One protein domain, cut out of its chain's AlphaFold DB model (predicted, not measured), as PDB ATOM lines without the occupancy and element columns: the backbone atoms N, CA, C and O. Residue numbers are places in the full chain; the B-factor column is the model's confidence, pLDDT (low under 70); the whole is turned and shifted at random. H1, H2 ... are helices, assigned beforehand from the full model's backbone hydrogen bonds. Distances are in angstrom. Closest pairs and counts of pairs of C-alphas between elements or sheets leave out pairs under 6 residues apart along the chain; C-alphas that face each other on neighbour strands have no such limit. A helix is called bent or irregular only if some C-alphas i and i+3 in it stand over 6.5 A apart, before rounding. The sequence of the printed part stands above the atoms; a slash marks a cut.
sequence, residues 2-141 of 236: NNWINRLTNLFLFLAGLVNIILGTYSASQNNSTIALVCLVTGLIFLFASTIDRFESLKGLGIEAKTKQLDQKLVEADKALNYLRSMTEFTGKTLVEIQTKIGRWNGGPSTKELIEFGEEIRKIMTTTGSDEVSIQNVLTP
ATOM      1  N   ASN A   2      36.553  -5.205 -14.884       58.44
ATOM      2  CA  ASN A   2      35.417  -4.329 -15.248       58.44
ATOM      3  C   ASN A   2      35.784  -2.885 -15.644       58.44
ATOM      4  O   ASN A   2      35.252  -2.371 -16.618       58.44
ATOM      5  N   ASN A   3      36.745  -2.243 -14.969       63.34
ATOM      6  CA  ASN A   3      37.093  -0.843 -15.270       63.34
ATOM      7  C   ASN A   3      37.703  -0.626 -16.666       63.34
ATOM      8  O   ASN A   3      37.622   0.475 -17.203       63.34
ATOM      9  N   TRP A   4      38.339  -1.646 -17.250       67.38
ATOM     10  CA  TRP A   4      38.926  -1.537 -18.590       67.38
ATOM     11  C   TRP A   4      37.874  -1.748 -19.682       67.38
ATOM     12  O   TRP A   4      37.842  -0.994 -20.651       67.38
ATOM     13  N   ILE A   5      36.958  -2.697 -19.465       74.19
ATOM     14  CA  ILE A   5      35.808  -2.945 -20.341       74.19
ATOM     15  C   ILE A   5      34.917  -1.697 -20.402       74.19
ATOM     16  O   ILE A   5      34.627  -1.220 -21.491       74.19
ATOM     17  N   ASN A   6      34.594  -1.083 -19.261       71.38
ATOM     18  CA  ASN A   6      33.771   0.131 -19.225       71.38
ATOM     19  C   ASN A   6      34.445   1.316 -19.939       71.38
ATOM     20  O   ASN A   6      33.799   2.067 -20.666       71.38
ATOM     21  N   ARG A   7      35.771   1.469 -19.810       74.62
ATOM     22  CA  ARG A   7      36.522   2.498 -20.553       74.62
ATOM     23  C   ARG A   7      36.487   2.272 -22.064       74.62
ATOM     24  O   ARG A   7      36.367   3.244 -22.803       74.62
ATOM     25  N   LEU A   8      36.569   1.022 -22.513       81.12
ATOM     26  CA  LEU A   8      36.436   0.670 -23.926       81.12
ATOM     27  C   LEU A   8      35.023   0.922 -24.450       81.12
ATOM     28  O   LEU A   8      34.878   1.512 -25.517       81.12
ATOM     29  N   THR A   9      33.995   0.545 -23.690       79.81
ATOM     30  CA  THR A   9      32.594   0.792 -24.050       79.81
ATOM     31  C   THR A   9      32.310   2.288 -24.171       79.81
ATOM     32  O   THR A   9      31.743   2.724 -25.170       79.81
ATOM     33  N   ASN A  10      32.784   3.101 -23.222       81.12
ATOM     34  CA  ASN A  10      32.626   4.557 -23.276       81.12
ATOM     35  C   ASN A  10      33.371   5.184 -24.456       81.12
ATOM     36  O   ASN A  10      32.830   6.062 -25.125       81.12
ATOM     37  N   LEU A  11      34.585   4.715 -24.761       85.00
ATOM     38  CA  LEU A  11      35.330   5.171 -25.935       85.00
ATOM     39  C   LEU A  11      34.601   4.815 -27.240       85.00
ATOM     40  O   LEU A  11      34.520   5.645 -28.145       85.00
ATOM     41  N   PHE A  12      34.039   3.609 -27.326       88.12
ATOM     42  CA  PHE A  12      33.283   3.163 -28.494       88.12
ATOM     43  C   PHE A  12      32.005   3.986 -28.692       88.12
ATOM     44  O   PHE A  12      31.753   4.471 -29.792       88.12
ATOM     45  N   LEU A  13      31.240   4.209 -27.620       85.25
ATOM     46  CA  LEU A  13      30.040   5.047 -27.639       85.25
ATOM     47  C   LEU A  13      30.368   6.498 -28.014       85.25
ATOM     48  O   LEU A  13      29.671   7.095 -28.829       85.25
ATOM     49  N   PHE A  14      31.466   7.050 -27.498       85.69
ATOM     50  CA  PHE A  14      31.908   8.401 -27.841       85.69
ATOM     51  C   PHE A  14      32.244   8.539 -29.334       85.69
ATOM     52  O   PHE A  14      31.780   9.470 -29.999       85.69
ATOM     53  N   LEU A  15      33.004   7.586 -29.885       88.69
ATOM     54  CA  LEU A  15      33.361   7.567 -31.306       88.69
ATOM     55  C   LEU A  15      32.130   7.363 -32.198       88.69
ATOM     56  O   LEU A  15      31.961   8.086 -33.180       88.69
ATOM     57  N   ALA A  16      31.239   6.438 -31.838       86.06
ATOM     58  CA  ALA A  16      29.983   6.216 -32.551       86.06
ATOM     59  C   ALA A  16      29.076   7.458 -32.516       86.06
ATOM     60  O   ALA A  16      28.411   7.769 -33.506       86.06
ATOM     61  N   GLY A  17      29.075   8.192 -31.400       84.94
ATOM     62  CA  GLY A  17      28.367   9.460 -31.252       84.94
ATOM     63  C   GLY A  17      28.888  10.539 -32.202       84.94
ATOM     64  O   GLY A  17      28.114  11.125 -32.958       84.94
ATOM     65  N   LEU A  18      30.208  10.747 -32.230       87.75
ATOM     66  CA  LEU A  18      30.861  11.710 -33.127       87.75
ATOM     67  C   LEU A  18      30.610  11.405 -34.607       87.75
ATOM     68  O   LEU A  18      30.271  12.309 -35.370       87.75
ATOM     69  N   VAL A  19      30.737  10.139 -35.009       90.56
ATOM     70  CA  VAL A  19      30.500   9.715 -36.399       90.56
ATOM     71  C   VAL A  19      29.058  10.007 -36.818       90.56
ATOM     72  O   VAL A  19      28.832  10.551 -37.897       90.56
ATOM     73  N   ASN A  20      28.085   9.713 -35.956       87.31
ATOM     74  CA  ASN A  20      26.677   9.982 -36.238       87.31
ATOM     75  C   ASN A  20      26.361  11.482 -36.318       87.31
ATOM     76  O   ASN A  20      25.592  11.887 -37.187       87.31
ATOM     77  N   ILE A  21      26.994  12.324 -35.494       87.25
ATOM     78  CA  ILE A  21      26.842  13.781 -35.622       87.25
ATOM     79  C   ILE A  21      27.407  14.273 -36.956       87.25
ATOM     80  O   ILE A  21      26.722  15.003 -37.667       87.25
ATOM     81  N   ILE A  22      28.607  13.829 -37.341       90.31
ATOM     82  CA  ILE A  22      29.238  14.228 -38.608       90.31
ATOM     83  C   ILE A  22      28.377  13.799 -39.805       90.31
ATOM     84  O   ILE A  22      28.111  14.608 -40.695       90.31
ATOM     85  N   LEU A  23      27.894  12.552 -39.814       86.12
ATOM     86  CA  LEU A  23      27.011  12.044 -40.867       86.12
ATOM     87  C   LEU A  23      25.667  12.776 -40.892       86.12
ATOM     88  O   LEU A  23      25.157  13.074 -41.970       86.12
ATOM     89  N   GLY A  24      25.114  13.113 -39.727       84.62
ATOM     90  CA  GLY A  24      23.879  13.879 -39.611       84.62
ATOM     91  C   GLY A  24      24.016  15.301 -40.154       84.62
ATOM     92  O   GLY A  24      23.200  15.728 -40.966       84.62
ATOM     93  N   THR A  25      25.086  16.014 -39.791       84.25
ATOM     94  CA  THR A  25      25.393  17.356 -40.312       84.25
ATOM     95  C   THR A  25      25.671  17.331 -41.816       84.25
ATOM     96  O   THR A  25      25.195  18.197 -42.550       84.25
ATOM     97  N   TYR A  26      26.383  16.315 -42.305       88.56
ATOM     98  CA  TYR A  26      26.625  16.139 -43.736       88.56
ATOM     99  C   TYR A  26      25.335  15.819 -44.507       88.56
ATOM    100  O   TYR A  26      25.089  16.370 -45.578       88.56
ATOM    101  N   SER A  27      24.465  14.977 -43.950       82.12
ATOM    102  CA  SER A  27      23.159  14.663 -44.536       82.12
ATOM    103  C   SER A  27      22.219  15.876 -44.544       82.12
ATOM    104  O   SER A  27      21.489  16.082 -45.516       82.12
ATOM    105  N   ALA A  28      22.307  16.737 -43.521       80.44
ATOM    106  CA  ALA A  28      21.586  18.008 -43.469       80.44
ATOM    107  C   ALA A  28      22.001  18.934 -44.621       80.44
ATOM    108  O   ALA A  28      21.147  19.548 -45.256       80.44
ATOM    109  N   SER A  29      23.297  18.964 -44.954       86.06
ATOM    110  CA  SER A  29      23.820  19.700 -46.113       86.06
ATOM    111  C   SER A  29      23.327  19.158 -47.461       86.06
ATOM    112  O   SER A  29      23.383  19.884 -48.450       86.06
ATOM    113  N   GLN A  30      22.863  17.906 -47.527       88.00
ATOM    114  CA  GLN A  30      22.346  17.277 -48.750       88.00
ATOM    115  C   GLN A  30      20.809  17.267 -48.821       88.00
ATOM    116  O   GLN A  30      20.233  16.502 -49.591       88.00
ATOM    117  N   ASN A  31      20.133  18.108 -48.026       77.44
ATOM    118  CA  ASN A  31      18.669  18.223 -47.952       77.44
ATOM    119  C   ASN A  31      17.927  16.927 -47.562       77.44
ATOM    120  O   ASN A  31      16.709  16.843 -47.714       77.44
ATOM    121  N   ASN A  32      18.619  15.931 -46.999       75.25
ATOM    122  CA  ASN A  32      17.998  14.706 -46.492       75.25
ATOM    123  C   ASN A  32      17.629  14.871 -45.010       75.25
ATOM    124  O   ASN A  32      18.293  14.350 -44.113       75.25
ATOM    125  N   SER A  33      16.548  15.612 -44.754       70.00
ATOM    126  CA  SER A  33      16.112  16.007 -43.405       70.00
ATOM    127  C   SER A  33      15.837  14.825 -42.466       70.00
ATOM    128  O   SER A  33      16.180  14.890 -41.287       70.00
ATOM    129  N   THR A  34      15.293  13.718 -42.980       72.75
ATOM    130  CA  THR A  34      14.993  12.517 -42.184       72.75
ATOM    131  C   THR A  34      16.258  11.820 -41.681       72.75
ATOM    132  O   THR A  34      16.353  11.476 -40.505       72.75
ATOM    133  N   ILE A  35      17.251  11.631 -42.555       70.69
ATOM    134  CA  ILE A  35      18.510  10.956 -42.203       70.69
ATOM    135  C   ILE A  35      19.348  11.862 -41.298       70.69
ATOM    136  O   ILE A  35      19.888  11.400 -40.295       70.69
ATOM    137  N   ALA A  36      19.382  13.163 -41.598       73.81
ATOM    138  CA  ALA A  36      20.041  14.162 -40.769       73.81
ATOM    139  C   ALA A  36      19.535  14.135 -39.321       73.81
ATOM    140  O   ALA A  36      20.334  14.056 -38.389       73.81
ATOM    141  N   LEU A  37      18.212  14.142 -39.134       71.00
ATOM    142  CA  LEU A  37      17.593  14.137 -37.812       71.00
ATOM    143  C   LEU A  37      17.926  12.860 -37.033       71.00
ATOM    144  O   LEU A  37      18.366  12.937 -35.887       71.00
ATOM    145  N   VAL A  38      17.760  11.689 -37.656       75.44
ATOM    146  CA  VAL A  38      18.021  10.393 -37.006       75.44
ATOM    147  C   VAL A  38      19.487  10.268 -36.596       75.44
ATOM    148  O   VAL A  38      19.775   9.870 -35.465       75.44
ATOM    149  N   CYS A  39      20.417  10.646 -37.473       75.56
ATOM    150  CA  CYS A  39      21.846  10.594 -37.183       75.56
ATOM    151  C   CYS A  39      22.249  11.591 -36.086       75.56
ATOM    152  O   CYS A  39      22.982  11.219 -35.174       75.56
ATOM    153  N   LEU A  40      21.724  12.820 -36.094       76.25
ATOM    154  CA  LEU A  40      22.027  13.804 -35.047       76.25
ATOM    155  C   LEU A  40      21.510  13.362 -33.672       76.25
ATOM    156  O   LEU A  40      22.256  13.410 -32.695       76.25
ATOM    157  N   VAL A  41      20.266  12.878 -33.597       75.50
ATOM    158  CA  VAL A  41      19.659  12.409 -32.339       75.50
ATOM    159  C   VAL A  41      20.391  11.178 -31.805       75.50
ATOM    160  O   VAL A  41      20.769  11.140 -30.634       75.50
ATOM    161  N   THR A  42      20.658  10.195 -32.666       75.75
ATOM    162  CA  THR A  42      21.383   8.972 -32.283       75.75
ATOM    163  C   THR A  42      22.810   9.293 -31.833       75.75
ATOM    164  O   THR A  42      23.285   8.755 -30.833       75.75
ATOM    165  N   GLY A  43      23.485  10.223 -32.519       79.12
ATOM    166  CA  GLY A  43      24.823  10.675 -32.151       79.12
ATOM    167  C   GLY A  43      24.868  11.346 -30.779       79.12
ATOM    168  O   GLY A  43      25.753  11.056 -29.973       79.12
ATOM    169  N   LEU A  44      23.869  12.177 -30.477       76.12
ATOM    170  CA  LEU A  44      23.738  12.841 -29.184       76.12
ATOM    171  C   LEU A  44      23.518  11.831 -28.041       76.12
ATOM    172  O   LEU A  44      24.170  11.931 -27.002       76.12
ATOM    173  N   ILE A  45      22.658  10.827 -28.246       76.88
ATOM    174  CA  ILE A  45      22.384   9.766 -27.261       76.88
ATOM    175  C   ILE A  45      23.662   8.994 -26.914       76.88
ATOM    176  O   ILE A  45      23.944   8.768 -25.736       76.88
ATOM    177  N   PHE A  46      24.471   8.627 -27.911       81.00
ATOM    178  CA  PHE A  46      25.725   7.913 -27.664       81.00
ATOM    179  C   PHE A  46      26.784   8.771 -26.964       81.00
ATOM    180  O   PHE A  46      27.497   8.261 -26.096       81.00
ATOM    181  N   LEU A  47      26.848  10.074 -27.256       79.50
ATOM    182  CA  LEU A  47      27.714  10.989 -26.508       79.50
ATOM    183  C   LEU A  47      27.304  11.072 -25.036       79.50
ATOM    184  O   LEU A  47      28.168  10.971 -24.166       79.50
ATOM    185  N   PHE A  48      26.009  11.172 -24.733       75.69
ATOM    186  CA  PHE A  48      25.540  11.162 -23.346       75.69
ATOM    187  C   PHE A  48      25.822   9.830 -22.648       75.69
ATOM    188  O   PHE A  48      26.380   9.825 -21.548       75.69
ATOM    189  N   ALA A  49      25.536   8.709 -23.313       74.12
ATOM    190  CA  ALA A  49      25.816   7.375 -22.789       74.12
ATOM    191  C   ALA A  49      27.307   7.182 -22.459       74.12
ATOM    192  O   ALA A  49      27.628   6.606 -21.425       74.12
ATOM    193  N   SER A  50      28.218   7.754 -23.259       80.88
ATOM    194  CA  SER A  50      29.669   7.691 -23.011       80.88
ATOM    195  C   SER A  50      30.142   8.420 -21.742       80.88
ATOM    196  O   SER A  50      31.276   8.230 -21.298       80.88
ATOM    197  N   THR A  51      29.296   9.275 -21.154       70.25
ATOM    198  CA  THR A  51      29.647  10.091 -19.979       70.25
ATOM    199  C   THR A  51      29.065   9.578 -18.664       70.25
ATOM    200  O   THR A  51      29.524  10.016 -17.608       70.25
ATOM    201  N   ILE A  52      28.130   8.622 -18.704       66.06
ATOM    202  CA  ILE A  52      27.397   8.108 -17.533       66.06
ATOM    203  C   ILE A  52      28.335   7.538 -16.454       66.06
ATOM    204  O   ILE A  52      28.228   7.922 -15.289       66.06
ATOM    205  N   ASP A  53      29.335   6.737 -16.827       57.34
ATOM    206  CA  ASP A  53      30.246   6.099 -15.858       57.34
ATOM    207  C   ASP A  53      31.174   7.095 -15.143       57.34
ATOM    208  O   ASP A  53      31.686   6.838 -14.049       57.34
ATOM    209  N   ARG A  54      31.415   8.266 -15.744       57.47
ATOM    210  CA  ARG A  54      32.301   9.288 -15.168       57.47
ATOM    211  C   ARG A  54      31.673   9.954 -13.937       57.47
ATOM    212  O   ARG A  54      32.407  10.492 -13.108       57.47
ATOM    213  N   PHE A  55      30.352   9.853 -13.790       52.59
ATOM    214  CA  PHE A  55      29.593  10.362 -12.650       52.59
ATOM    215  C   PHE A  55      29.585   9.410 -11.440       52.59
ATOM    216  O   PHE A  55      29.408   9.876 -10.315       52.59
ATOM    217  N   GLU A  56      29.862   8.109 -11.609       49.81
ATOM    218  CA  GLU A  56      29.884   7.153 -10.486       49.81
ATOM    219  C   GLU A  56      31.168   7.210  -9.639       49.81
ATOM    220  O   GLU A  56      31.103   7.053  -8.419       49.81
ATOM    221  N   SER A  57      32.337   7.483 -10.239       49.41
ATOM    222  CA  SER A  57      33.629   7.467  -9.510       49.41
ATOM    223  C   SER A  57      33.869   8.682  -8.597       49.41
ATOM    224  O   SER A  57      34.789   8.689  -7.781       49.41
ATOM    225  N   LEU A  58      33.024   9.707  -8.710       46.94
ATOM    226  CA  LEU A  58      33.124  10.982  -8.002       46.94
ATOM    227  C   LEU A  58      32.108  11.070  -6.847       46.94
ATOM    228  O   LEU A  58      31.522  12.113  -6.634       46.94
ATOM    229  N   LYS A  59      31.859  10.012  -6.071       45.38
ATOM    230  CA  LYS A  59      30.924  10.080  -4.920       45.38
ATOM    231  C   LYS A  59      31.573  10.427  -3.561       45.38
ATOM    232  O   LYS A  59      30.854  10.561  -2.582       45.38
ATOM    233  N   GLY A  60      32.899  10.617  -3.474       49.09
ATOM    234  CA  GLY A  60      33.627  10.631  -2.185       49.09
ATOM    235  C   GLY A  60      34.132  11.962  -1.583       49.09
ATOM    236  O   GLY A  60      34.550  11.948  -0.433       49.09
ATOM    237  N   LEU A  61      34.149  13.104  -2.286       52.41
ATOM    238  CA  LEU A  61      34.869  14.318  -1.827       52.41
ATOM    239  C   LEU A  61      34.092  15.627  -2.077       52.41
ATOM    240  O   LEU A  61      34.344  16.329  -3.053       52.41
ATOM    241  N   GLY A  62      33.134  15.973  -1.207       50.41
ATOM    242  CA  GLY A  62      32.391  17.249  -1.294       50.41
ATOM    243  C   GLY A  62      31.395  17.330  -2.459       50.41
ATOM    244  O   GLY A  62      30.959  18.411  -2.852       50.41
ATOM    245  N   ILE A  63      31.044  16.174  -3.026       52.66
ATOM    246  CA  ILE A  63      30.260  16.076  -4.253       52.66
ATOM    247  C   ILE A  63      28.765  16.223  -3.997       52.66
ATOM    248  O   ILE A  63      28.089  16.665  -4.897       52.66
ATOM    249  N   GLU A  64      28.243  16.047  -2.787       49.69
ATOM    250  CA  GLU A  64      26.796  16.122  -2.512       49.69
ATOM    251  C   GLU A  64      26.124  17.447  -2.949       49.69
ATOM    252  O   GLU A  64      25.005  17.447  -3.466       49.69
ATOM    253  N   ALA A  65      26.838  18.577  -2.856       49.78
ATOM    254  CA  ALA A  65      26.385  19.862  -3.398       49.78
ATOM    255  C   ALA A  65      26.440  19.915  -4.941       49.78
ATOM    256  O   ALA A  65      25.547  20.476  -5.578       49.78
ATOM    257  N   LYS A  66      27.453  19.287  -5.554       50.69
ATOM    258  CA  LYS A  66      27.560  19.114  -7.011       50.69
ATOM    259  C   LYS A  66      26.610  18.043  -7.559       50.69
ATOM    260  O   LYS A  66      26.162  18.214  -8.681       50.69
ATOM    261  N   THR A  67      26.257  17.000  -6.804       56.66
ATOM    262  CA  THR A  67      25.249  15.991  -7.154       56.66
ATOM    263  C   THR A  67      23.872  16.621  -7.125       56.66
ATOM    264  O   THR A  67      23.127  16.433  -8.066       56.66
ATOM    265  N   LYS A  68      23.559  17.468  -6.131       60.59
ATOM    266  CA  LYS A  68      22.316  18.256  -6.141       60.59
ATOM    267  C   LYS A  68      22.238  19.215  -7.330       60.59
ATOM    268  O   LYS A  68      21.192  19.300  -7.961       60.59
ATOM    269  N   GLN A  69      23.331  19.906  -7.668       63.44
ATOM    270  CA  GLN A  69      23.384  20.722  -8.890       63.44
ATOM    271  C   GLN A  69      23.282  19.876 -10.166       63.44
ATOM    272  O   GLN A  69      22.683  20.316 -11.141       63.44
ATOM    273  N   LEU A  70      23.862  18.676 -10.182       62.84
ATOM    274  CA  LEU A  70      23.806  17.769 -11.323       62.84
ATOM    275  C   LEU A  70      22.413  17.165 -11.496       62.84
ATOM    276  O   LEU A  70      21.927  17.152 -12.615       62.84
ATOM    277  N   ASP A  71      21.758  16.741 -10.417       67.62
ATOM    278  CA  ASP A  71      20.371  16.273 -10.407       67.62
ATOM    279  C   ASP A  71      19.435  17.387 -10.871       67.62
ATOM    280  O   ASP A  71      18.561  17.152 -11.698       67.62
ATOM    281  N   GLN A  72      19.658  18.627 -10.421       73.50
ATOM    282  CA  GLN A  72      18.934  19.788 -10.942       73.50
ATOM    283  C   GLN A  72      19.142  19.950 -12.447       73.50
ATOM    284  O   GLN A  72      18.160  20.085 -13.171       73.50
ATOM    285  N   LYS A  73      20.389  19.871 -12.934       70.00
ATOM    286  CA  LYS A  73      20.688  19.947 -14.371       70.00
ATOM    287  C   LYS A  73      20.141  18.762 -15.166       70.00
ATOM    288  O   LYS A  73      19.767  18.945 -16.317       70.00
ATOM    289  N   LEU A  74      20.075  17.574 -14.572       65.69
ATOM    290  CA  LEU A  74      19.452  16.389 -15.155       65.69
ATOM    291  C   LEU A  74      17.947  16.591 -15.290       65.69
ATOM    292  O   LEU A  74      17.418  16.379 -16.369       65.69
ATOM    293  N   VAL A  75      17.273  17.084 -14.248       75.25
ATOM    294  CA  VAL A  75      15.840  17.423 -14.296       75.25
ATOM    295  C   VAL A  75      15.565  18.528 -15.321       75.25
ATOM    296  O   VAL A  75      14.555  18.489 -16.021       75.25
ATOM    297  N   GLU A  76      16.452  19.515 -15.434       71.12
ATOM    298  CA  GLU A  76      16.355  20.587 -16.429       71.12
ATOM    299  C   GLU A  76      16.532  20.056 -17.860       71.12
ATOM    300  O   GLU A  76      15.742  20.380 -18.748       71.12
ATOM    301  N   ALA A  77      17.515  19.178 -18.071       68.25
ATOM    302  CA  ALA A  77      17.751  18.511 -19.344       68.25
ATOM    303  C   ALA A  77      16.597  17.572 -19.724       68.25
ATOM    304  O   ALA A  77      16.199  17.537 -20.884       68.25
ATOM    305  N   ASP A  78      16.019  16.861 -18.758       69.75
ATOM    306  CA  ASP A  78      14.898  15.945 -18.973       69.75
ATOM    307  C   ASP A  78      13.611  16.713 -19.319       69.75
ATOM    308  O   ASP A  78      12.853  16.333 -20.214       69.75
ATOM    309  N   LYS A  79      13.401  17.885 -18.702       74.12
ATOM    310  CA  LYS A  79      12.359  18.832 -19.130       74.12
ATOM    311  C   LYS A  79      12.594  19.315 -20.560       74.12
ATOM    312  O   LYS A  79      11.672  19.253 -21.368       74.12
ATOM    313  N   ALA A  80      13.810  19.747 -20.894       64.56
ATOM    314  CA  ALA A  80      14.152  20.196 -22.245       64.56
ATOM    315  C   ALA A  80      13.960  19.090 -23.299       64.56
ATOM    316  O   ALA A  80      13.403  19.346 -24.365       64.56
ATOM    317  N   LEU A  81      14.356  17.853 -22.989       67.25
ATOM    318  CA  LEU A  81      14.156  16.682 -23.845       67.25
ATOM    319  C   LEU A  81      12.674  16.374 -24.053       67.25
ATOM    320  O   LEU A  81      12.265  16.123 -25.185       67.25
ATOM    321  N   ASN A  82      11.862  16.446 -22.998       74.31
ATOM    322  CA  ASN A  82      10.416  16.285 -23.124       74.31
ATOM    323  C   ASN A  82       9.800  17.375 -24.013       74.31
ATOM    324  O   ASN A  82       8.979  17.056 -24.868       74.31
ATOM    325  N   TYR A  83      10.246  18.631 -23.903       67.25
ATOM    326  CA  TYR A  83       9.783  19.701 -24.794       67.25
ATOM    327  C   TYR A  83      10.197  19.482 -26.249       67.25
ATOM    328  O   TYR A  83       9.369  19.637 -27.145       67.25
ATOM    329  N   LEU A  84      11.446  19.078 -26.498       61.22
ATOM    330  CA  LEU A  84      11.921  18.744 -27.843       61.22
ATOM    331  C   LEU A  84      11.144  17.570 -28.441       61.22
ATOM    332  O   LEU A  84      10.798  17.595 -29.623       61.22
ATOM    333  N   ARG A  85      10.832  16.558 -27.628       70.12
ATOM    334  CA  ARG A  85      10.017  15.415 -28.035       70.12
ATOM    335  C   ARG A  85       8.607  15.852 -28.413       70.12
ATOM    336  O   ARG A  85       8.180  15.549 -29.521       70.12
ATOM    337  N   SER A  86       7.935  16.631 -27.561       67.94
ATOM    338  CA  SER A  86       6.609  17.182 -27.864       67.94
ATOM    339  C   SER A  86       6.622  18.048 -29.125       67.94
ATOM    340  O   SER A  86       5.767  17.879 -29.986       67.94
ATOM    341  N   MET A  87       7.635  18.904 -29.300       64.31
ATOM    342  CA  MET A  87       7.796  19.718 -30.510       64.31
ATOM    343  C   MET A  87       7.967  18.861 -31.763       64.31
ATOM    344  O   MET A  87       7.405  19.180 -32.807       64.31
ATOM    345  N   THR A  88       8.748  17.787 -31.674       65.56
ATOM    346  CA  THR A  88       9.027  16.891 -32.803       65.56
ATOM    347  C   THR A  88       7.799  16.059 -33.162       65.56
ATOM    348  O   THR A  88       7.480  15.932 -34.340       65.56
ATOM    349  N   GLU A  89       7.084  15.535 -32.166       70.38
ATOM    350  CA  GLU A  89       5.824  14.811 -32.358       70.38
ATOM    351  C   GLU A  89       4.767  15.722 -32.992       70.38
ATOM    352  O   GLU A  89       4.127  15.339 -33.973       70.38
ATOM    353  N   PHE A  90       4.650  16.958 -32.502       66.44
ATOM    354  CA  PHE A  90       3.732  17.951 -33.042       66.44
ATOM    355  C   PHE A  90       4.104  18.392 -34.461       66.44
ATOM    356  O   PHE A  90       3.300  18.270 -35.383       66.44
ATOM    357  N   THR A  91       5.347  18.833 -34.672       59.19
ATOM    358  CA  THR A  91       5.846  19.264 -35.988       59.19
ATOM    359  C   THR A  91       5.758  18.126 -36.997       59.19
ATOM    360  O   THR A  91       5.357  18.350 -38.135       59.19
ATOM    361  N   GLY A  92       6.080  16.898 -36.585       62.06
ATOM    362  CA  GLY A  92       5.933  15.701 -37.405       62.06
ATOM    363  C   GLY A  92       4.480  15.454 -37.797       62.06
ATOM    364  O   GLY A  92       4.194  15.283 -38.981       62.06
ATOM    365  N   LYS A  93       3.547  15.513 -36.837       66.69
ATOM    366  CA  LYS A  93       2.109  15.387 -37.103       66.69
ATOM    367  C   LYS A  93       1.625  16.465 -38.070       66.69
ATOM    368  O   LYS A  93       1.028  16.129 -39.087       66.69
ATOM    369  N   THR A  94       1.920  17.736 -37.805       62.03
ATOM    370  CA  THR A  94       1.478  18.842 -38.658       62.03
ATOM    371  C   THR A  94       2.113  18.781 -40.042       62.03
ATOM    372  O   THR A  94       1.417  18.994 -41.028       62.03
ATOM    373  N   LEU A  95       3.398  18.438 -40.162       59.28
ATOM    374  CA  LEU A  95       4.059  18.295 -41.460       59.28
ATOM    375  C   LEU A  95       3.445  17.149 -42.271       59.28
ATOM    376  O   LEU A  95       3.197  17.319 -43.462       59.28
ATOM    377  N   VAL A  96       3.158  16.009 -41.634       61.81
ATOM    378  CA  VAL A  96       2.475  14.875 -42.273       61.81
ATOM    379  C   VAL A  96       1.047  15.252 -42.665       61.81
ATOM    380  O   VAL A  96       0.636  14.976 -43.788       61.81
ATOM    381  N   GLU A  97       0.288  15.927 -41.804       63.44
ATOM    382  CA  GLU A  97      -1.064  16.402 -42.120       63.44
ATOM    383  C   GLU A  97      -1.057  17.414 -43.269       63.44
ATOM    384  O   GLU A  97      -1.855  17.300 -44.194       63.44
ATOM    385  N   ILE A  98      -0.122  18.362 -43.264       61.69
ATOM    386  CA  ILE A  98       0.070  19.327 -44.348       61.69
ATOM    387  C   ILE A  98       0.431  18.596 -45.646       61.69
ATOM    388  O   ILE A  98      -0.245  18.788 -46.648       61.69
ATOM    389  N   GLN A  99       1.438  17.720 -45.646       55.47
ATOM    390  CA  GLN A  99       1.871  16.970 -46.835       55.47
ATOM    391  C   GLN A  99       0.779  16.043 -47.386       55.47
ATOM    392  O   GLN A  99       0.659  15.871 -48.595       55.47
ATOM    393  N   THR A 100      -0.036  15.446 -46.515       59.34
ATOM    394  CA  THR A 100      -1.120  14.543 -46.928       59.34
ATOM    395  C   THR A 100      -2.364  15.286 -47.412       59.34
ATOM    396  O   THR A 100      -3.111  14.734 -48.227       59.34
ATOM    397  N   LYS A 101      -2.586  16.523 -46.946       59.25
ATOM    398  CA  LYS A 101      -3.714  17.383 -47.339       59.25
ATOM    399  C   LYS A 101      -3.388  18.291 -48.535       59.25
ATOM    400  O   LYS A 101      -4.269  18.537 -49.359       59.25
ATOM    401  N   ILE A 102      -2.147  18.765 -48.682       51.28
ATOM    402  CA  ILE A 102      -1.717  19.584 -49.827       51.28
ATOM    403  C   ILE A 102      -1.888  18.776 -51.121       51.28
ATOM    404  O   ILE A 102      -1.343  17.688 -51.279       51.28
ATOM    405  N   GLY A 103      -2.666  19.317 -52.062       48.75
ATOM    406  CA  GLY A 103      -2.920  18.696 -53.366       48.75
ATOM    407  C   GLY A 103      -4.015  17.623 -53.380       48.75
ATOM    408  O   GLY A 103      -4.328  17.103 -54.450       48.75
ATOM    409  N   ARG A 104      -4.644  17.303 -52.239       49.78
ATOM    410  CA  ARG A 104      -5.812  16.407 -52.171       49.78
ATOM    411  C   ARG A 104      -7.102  17.194 -51.928       49.78
ATOM    412  O   ARG A 104      -7.112  18.221 -51.259       49.78
ATOM    413  N   TRP A 105      -8.211  16.668 -52.448       45.47
ATOM    414  CA  TRP A 105      -9.558  17.264 -52.487       45.47
ATOM    415  C   TRP A 105     -10.145  17.738 -51.141       45.47
ATOM    416  O   TRP A 105     -11.145  18.448 -51.141       45.47
ATOM    417  N   ASN A 106      -9.526  17.396 -50.005       50.56
ATOM    418  CA  ASN A 106      -9.979  17.803 -48.670       50.56
ATOM    419  C   ASN A 106      -9.509  19.205 -48.241       50.56
ATOM    420  O   ASN A 106      -9.880  19.655 -47.159       50.56
ATOM    421  N   GLY A 107      -8.752  19.910 -49.088       58.69
ATOM    422  CA  GLY A 107      -8.233  21.240 -48.778       58.69
ATOM    423  C   GLY A 107      -7.109  21.198 -47.740       58.69
ATOM    424  O   GLY A 107      -6.904  20.200 -47.052       58.69
ATOM    425  N   GLY A 108      -6.336  22.284 -47.659       63.06
ATOM    426  CA  GLY A 108      -5.282  22.435 -46.653       63.06
ATOM    427  C   GLY A 108      -5.815  22.428 -45.208       63.06
ATOM    428  O   GLY A 108      -7.021  22.292 -44.986       63.06
ATOM    429  N   PRO A 109      -4.931  22.587 -44.208       66.50
ATOM    430  CA  PRO A 109      -5.322  22.642 -42.801       66.50
ATOM    431  C   PRO A 109      -6.425  23.674 -42.537       66.50
ATOM    432  O   PRO A 109      -6.474  24.738 -43.162       66.50
ATOM    433  N   SER A 110      -7.317  23.378 -41.593       74.50
ATOM    434  CA  SER A 110      -8.347  24.329 -41.179       74.50
ATOM    435  C   SER A 110      -7.722  25.539 -40.478       74.50
ATOM    436  O   SER A 110      -6.650  25.458 -39.885       74.50
ATOM    437  N   THR A 111      -8.422  26.676 -40.478       74.19
ATOM    438  CA  THR A 111      -7.988  27.876 -39.741       74.19
ATOM    439  C   THR A 111      -7.712  27.580 -38.267       74.19
ATOM    440  O   THR A 111      -6.762  28.114 -37.709       74.19
ATOM    441  N   LYS A 112      -8.528  26.717 -37.649       77.12
ATOM    442  CA  LYS A 112      -8.355  26.310 -36.255       77.12
ATOM    443  C   LYS A 112      -7.052  25.527 -36.064       77.12
ATOM    444  O   LYS A 112      -6.271  25.887 -35.195       77.12
ATOM    445  N   GLU A 113      -6.799  24.539 -36.925       72.31
ATOM    446  CA  GLU A 113      -5.561  23.740 -36.908       72.31
ATOM    447  C   GLU A 113      -4.318  24.629 -37.086       72.31
ATOM    448  O   GLU A 113      -3.308  24.435 -36.414       72.31
ATOM    449  N   LEU A 114      -4.393  25.645 -37.954       74.38
ATOM    450  CA  LEU A 114      -3.297  26.597 -38.135       74.38
ATOM    451  C   LEU A 114      -3.058  27.420 -36.864       74.38
ATOM    452  O   LEU A 114      -1.910  27.555 -36.454       74.38
ATOM    453  N   ILE A 115      -4.108  27.965 -36.241       78.50
ATOM    454  CA  ILE A 115      -3.980  28.769 -35.013       78.50
ATOM    455  C   ILE A 115      -3.364  27.944 -33.880       78.50
ATOM    456  O   ILE A 115      -2.409  28.404 -33.258       78.50
ATOM    457  N   GLU A 116      -3.857  26.721 -33.667       79.75
ATOM    458  CA  GLU A 116      -3.323  25.792 -32.660       79.75
ATOM    459  C   GLU A 116      -1.823  25.538 -32.882       79.75
ATOM    460  O   GLU A 116      -1.041  25.551 -31.933       79.75
ATOM    461  N   PHE A 117      -1.390  25.432 -34.141       76.94
ATOM    462  CA  PHE A 117       0.025  25.313 -34.493       76.94
ATOM    463  C   PHE A 117       0.875  26.522 -34.104       76.94
ATOM    464  O   PHE A 117       1.955  26.356 -33.532       76.94
ATOM    465  N   GLY A 118       0.395  27.739 -34.361       79.44
ATOM    466  CA  GLY A 118       1.092  28.951 -33.930       79.44
ATOM    467  C   GLY A 118       1.200  29.062 -32.403       79.44
ATOM    468  O   GLY A 118       2.248  29.454 -31.882       79.44
ATOM    469  N   GLU A 119       0.140  28.691 -31.679       82.44
ATOM    470  CA  GLU A 119       0.114  28.703 -30.213       82.44
ATOM    471  C   GLU A 119       1.059  27.668 -29.601       82.44
ATOM    472  O   GLU A 119       1.763  27.971 -28.634       82.44
ATOM    473  N   GLU A 120       1.126  26.467 -30.173       77.69
ATOM    474  CA  GLU A 120       2.005  25.411 -29.682       77.69
ATOM    475  C   GLU A 120       3.483  25.763 -29.892       77.69
ATOM    476  O   GLU A 120       4.277  25.646 -28.955       77.69
ATOM    477  N   ILE A 121       3.843  26.320 -31.057       76.50
ATOM    478  CA  ILE A 121       5.196  26.848 -31.295       76.50
ATOM    479  C   ILE A 121       5.531  27.952 -30.293       76.50
ATOM    480  O   ILE A 121       6.599  27.910 -29.678       76.50
ATOM    481  N   ARG A 122       4.628  28.921 -30.086       83.06
ATOM    482  CA  ARG A 122       4.825  29.989 -29.096       83.06
ATOM    483  C   ARG A 122       5.082  29.404 -27.712       83.06
ATOM    484  O   ARG A 122       6.079  29.750 -27.087       83.06
ATOM    485  N   LYS A 123       4.215  28.497 -27.255       81.00
ATOM    486  CA  LYS A 123       4.321  27.848 -25.944       81.00
ATOM    487  C   LYS A 123       5.669  27.159 -25.776       81.00
ATOM    488  O   LYS A 123       6.309  27.341 -24.741       81.00
ATOM    489  N   ILE A 124       6.113  26.400 -26.776       74.75
ATOM    490  CA  ILE A 124       7.404  25.708 -26.742       74.75
ATOM    491  C   ILE A 124       8.536  26.725 -26.641       74.75
ATOM    492  O   ILE A 124       9.319  26.651 -25.701       74.75
ATOM    493  N   MET A 125       8.580  27.715 -27.534       76.38
ATOM    494  CA  MET A 125       9.660  28.701 -27.551       76.38
ATOM    495  C   MET A 125       9.728  29.531 -26.263       76.38
ATOM    496  O   MET A 125      10.825  29.802 -25.774       76.38
ATOM    497  N   THR A 126       8.582  29.903 -25.681       79.56
ATOM    498  CA  THR A 126       8.529  30.577 -24.374       79.56
ATOM    499  C   THR A 126       9.062  29.667 -23.269       79.56
ATOM    500  O   THR A 126       9.839  30.101 -22.423       79.56
ATOM    501  N   THR A 127       8.681  28.389 -23.288       75.06
ATOM    502  CA  THR A 127       9.089  27.427 -22.255       75.06
ATOM    503  C   THR A 127      10.572  27.061 -22.357       75.06
ATOM    504  O   THR A 127      11.207  26.800 -21.339       75.06
ATOM    505  N   THR A 128      11.161  27.100 -23.557       72.62
ATOM    506  CA  THR A 128      12.602  26.896 -23.774       72.62
ATOM    507  C   THR A 128      13.439  28.154 -23.523       72.62
ATOM    508  O   THR A 128      14.640  28.142 -23.780       72.62
ATOM    509  N   GLY A 129      12.832  29.238 -23.029       79.25
ATOM    510  CA  GLY A 129      13.536  30.467 -22.658       79.25
ATOM    511  C   GLY A 129      13.872  31.393 -23.828       79.25
ATOM    512  O   GLY A 129      14.746  32.246 -23.685       79.25
ATOM    513  N   SER A 130      13.203  31.244 -24.975       79.31
ATOM    514  CA  SER A 130      13.353  32.191 -26.086       79.31
ATOM    515  C   SER A 130      12.762  33.544 -25.698       79.31
ATOM    516  O   SER A 130      11.697  33.615 -25.081       79.31
ATOM    517  N   ASP A 131      13.430  34.625 -26.090       81.44
ATOM    518  CA  ASP A 131      12.909  35.971 -25.901       81.44
ATOM    519  C   ASP A 131      11.726  36.257 -26.847       81.44
ATOM    520  O   ASP A 131      11.584  35.658 -27.917       81.44
ATOM    521  N   GLU A 132      10.867  37.202 -26.458       83.12
ATOM    522  CA  GLU A 132       9.648  37.533 -27.206       83.12
ATOM    523  C   GLU A 132       9.942  38.023 -28.634       83.12
ATOM    524  O   GLU A 132       9.157  37.753 -29.540       83.12
ATOM    525  N   VAL A 133      11.077  38.694 -28.866       79.06
ATOM    526  CA  VAL A 133      11.447  39.194 -30.199       79.06
ATOM    527  C   VAL A 133      11.778  38.022 -31.123       79.06
ATOM    528  O   VAL A 133      11.282  37.968 -32.250       79.06
ATOM    529  N   SER A 134      12.540  37.042 -30.639       73.31
ATOM    530  CA  SER A 134      12.840  35.808 -31.373       73.31
ATOM    531  C   SER A 134      11.579  35.009 -31.701       73.31
ATOM    532  O   SER A 134      11.389  34.602 -32.849       73.31
ATOM    533  N   ILE A 135      10.679  34.836 -30.726       77.75
ATOM    534  CA  ILE A 135       9.383  34.163 -30.926       77.75
ATOM    535  C   ILE A 135       8.589  34.853 -32.027       77.75
ATOM    536  O   ILE A 135       8.062  34.221 -32.947       77.75
ATOM    537  N   GLN A 136       8.509  36.175 -31.953       76.44
ATOM    538  CA  GLN A 136       7.714  36.936 -32.887       76.44
ATOM    539  C   GLN A 136       8.316  36.930 -34.295       76.44
ATOM    540  O   GLN A 136       7.566  36.832 -35.265       76.44
ATOM    541  N   ASN A 137       9.641  36.976 -34.434       74.06
ATOM    542  CA  ASN A 137      10.314  36.859 -35.728       74.06
ATOM    543  C   ASN A 137       9.990  35.529 -36.422       74.06
ATOM    544  O   ASN A 137       9.739  35.517 -37.627       74.06
ATOM    545  N   VAL A 138       9.917  34.431 -35.663       73.06
ATOM    546  CA  VAL A 138       9.540  33.106 -36.183       73.06
ATOM    547  C   VAL A 138       8.061  33.051 -36.576       73.06
ATOM    548  O   VAL A 138       7.722  32.532 -37.639       73.06
ATOM    549  N   LEU A 139       7.168  33.607 -35.754       81.06
ATOM    550  CA  LEU A 139       5.720  33.507 -35.975       81.06
ATOM    551  C   LEU A 139       5.166  34.543 -36.959       81.06
ATOM    552  O   LEU A 139       4.087  34.341 -37.514       81.06
ATOM    553  N   THR A 140       5.874  35.647 -37.203       77.12
ATOM    554  CA  THR A 140       5.390  36.749 -38.050       77.12
ATOM    555  C   THR A 140       5.069  36.313 -39.487       77.12
ATOM    556  O   THR A 140       3.986  36.660 -39.969       77.12
ATOM    557  N   PRO A 141       5.934  35.563 -40.200       72.50
ATOM    558  CA  PRO A 141       5.615  35.087 -41.546       72.50
ATOM    559  C   PRO A 141       4.362  34.204 -41.570       72.50
ATOM    560  O   PRO A 141       3.491  34.402 -42.410       72.50
TER     561      PRO A 141
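What this domain is: This is residues 2 to 141 of the 236 residues of an uncharacterized protein of Acinetobacter sp. NIPH 713 (UniProt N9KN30). The hairpin of H1 and H2 makes one lobe, and long H4, with H5 folded back on it and H6 on H5, the other. Short H3 lies between. The printed part has 140 residues with six named helices: all helix, loose, radius of gyration of the C-alphas 20.3 A, spans 63 by 34 by 23 A.

Where its parts are: H1, residues 2 to 29, begins at C-alpha (35.417, -4.329, -15.248). H2 is residues 33 to 49, H3 52 to 55, H4 64 to 101, 54.2 A long, H5 111 to 127. H6, 132 to 141, ends at C-alpha (5.615, 35.087, -41.546), only just irregular: C-alphas 138 and 141 are 6.9 A apart.

How they stand to each other: H1 touches H2, closest C-alphas Gly 17 and Gly 43, 3.9 A, opposite ways, shallow tilt 21 degrees. H4 touches H5 with residues 83 to 94 alone, closest C-alphas Tyr 83 and Ile 124, 6.7 A. H2 and H4 are apart. Every O i to N i+4 pair is within hydrogen-bond range in H1, H2, H4, H5; 5 of 6 in H6.

The domain as a whole: The printed part has no cut; pLDDT is under 70 for 53 residues, among them 90 to 109.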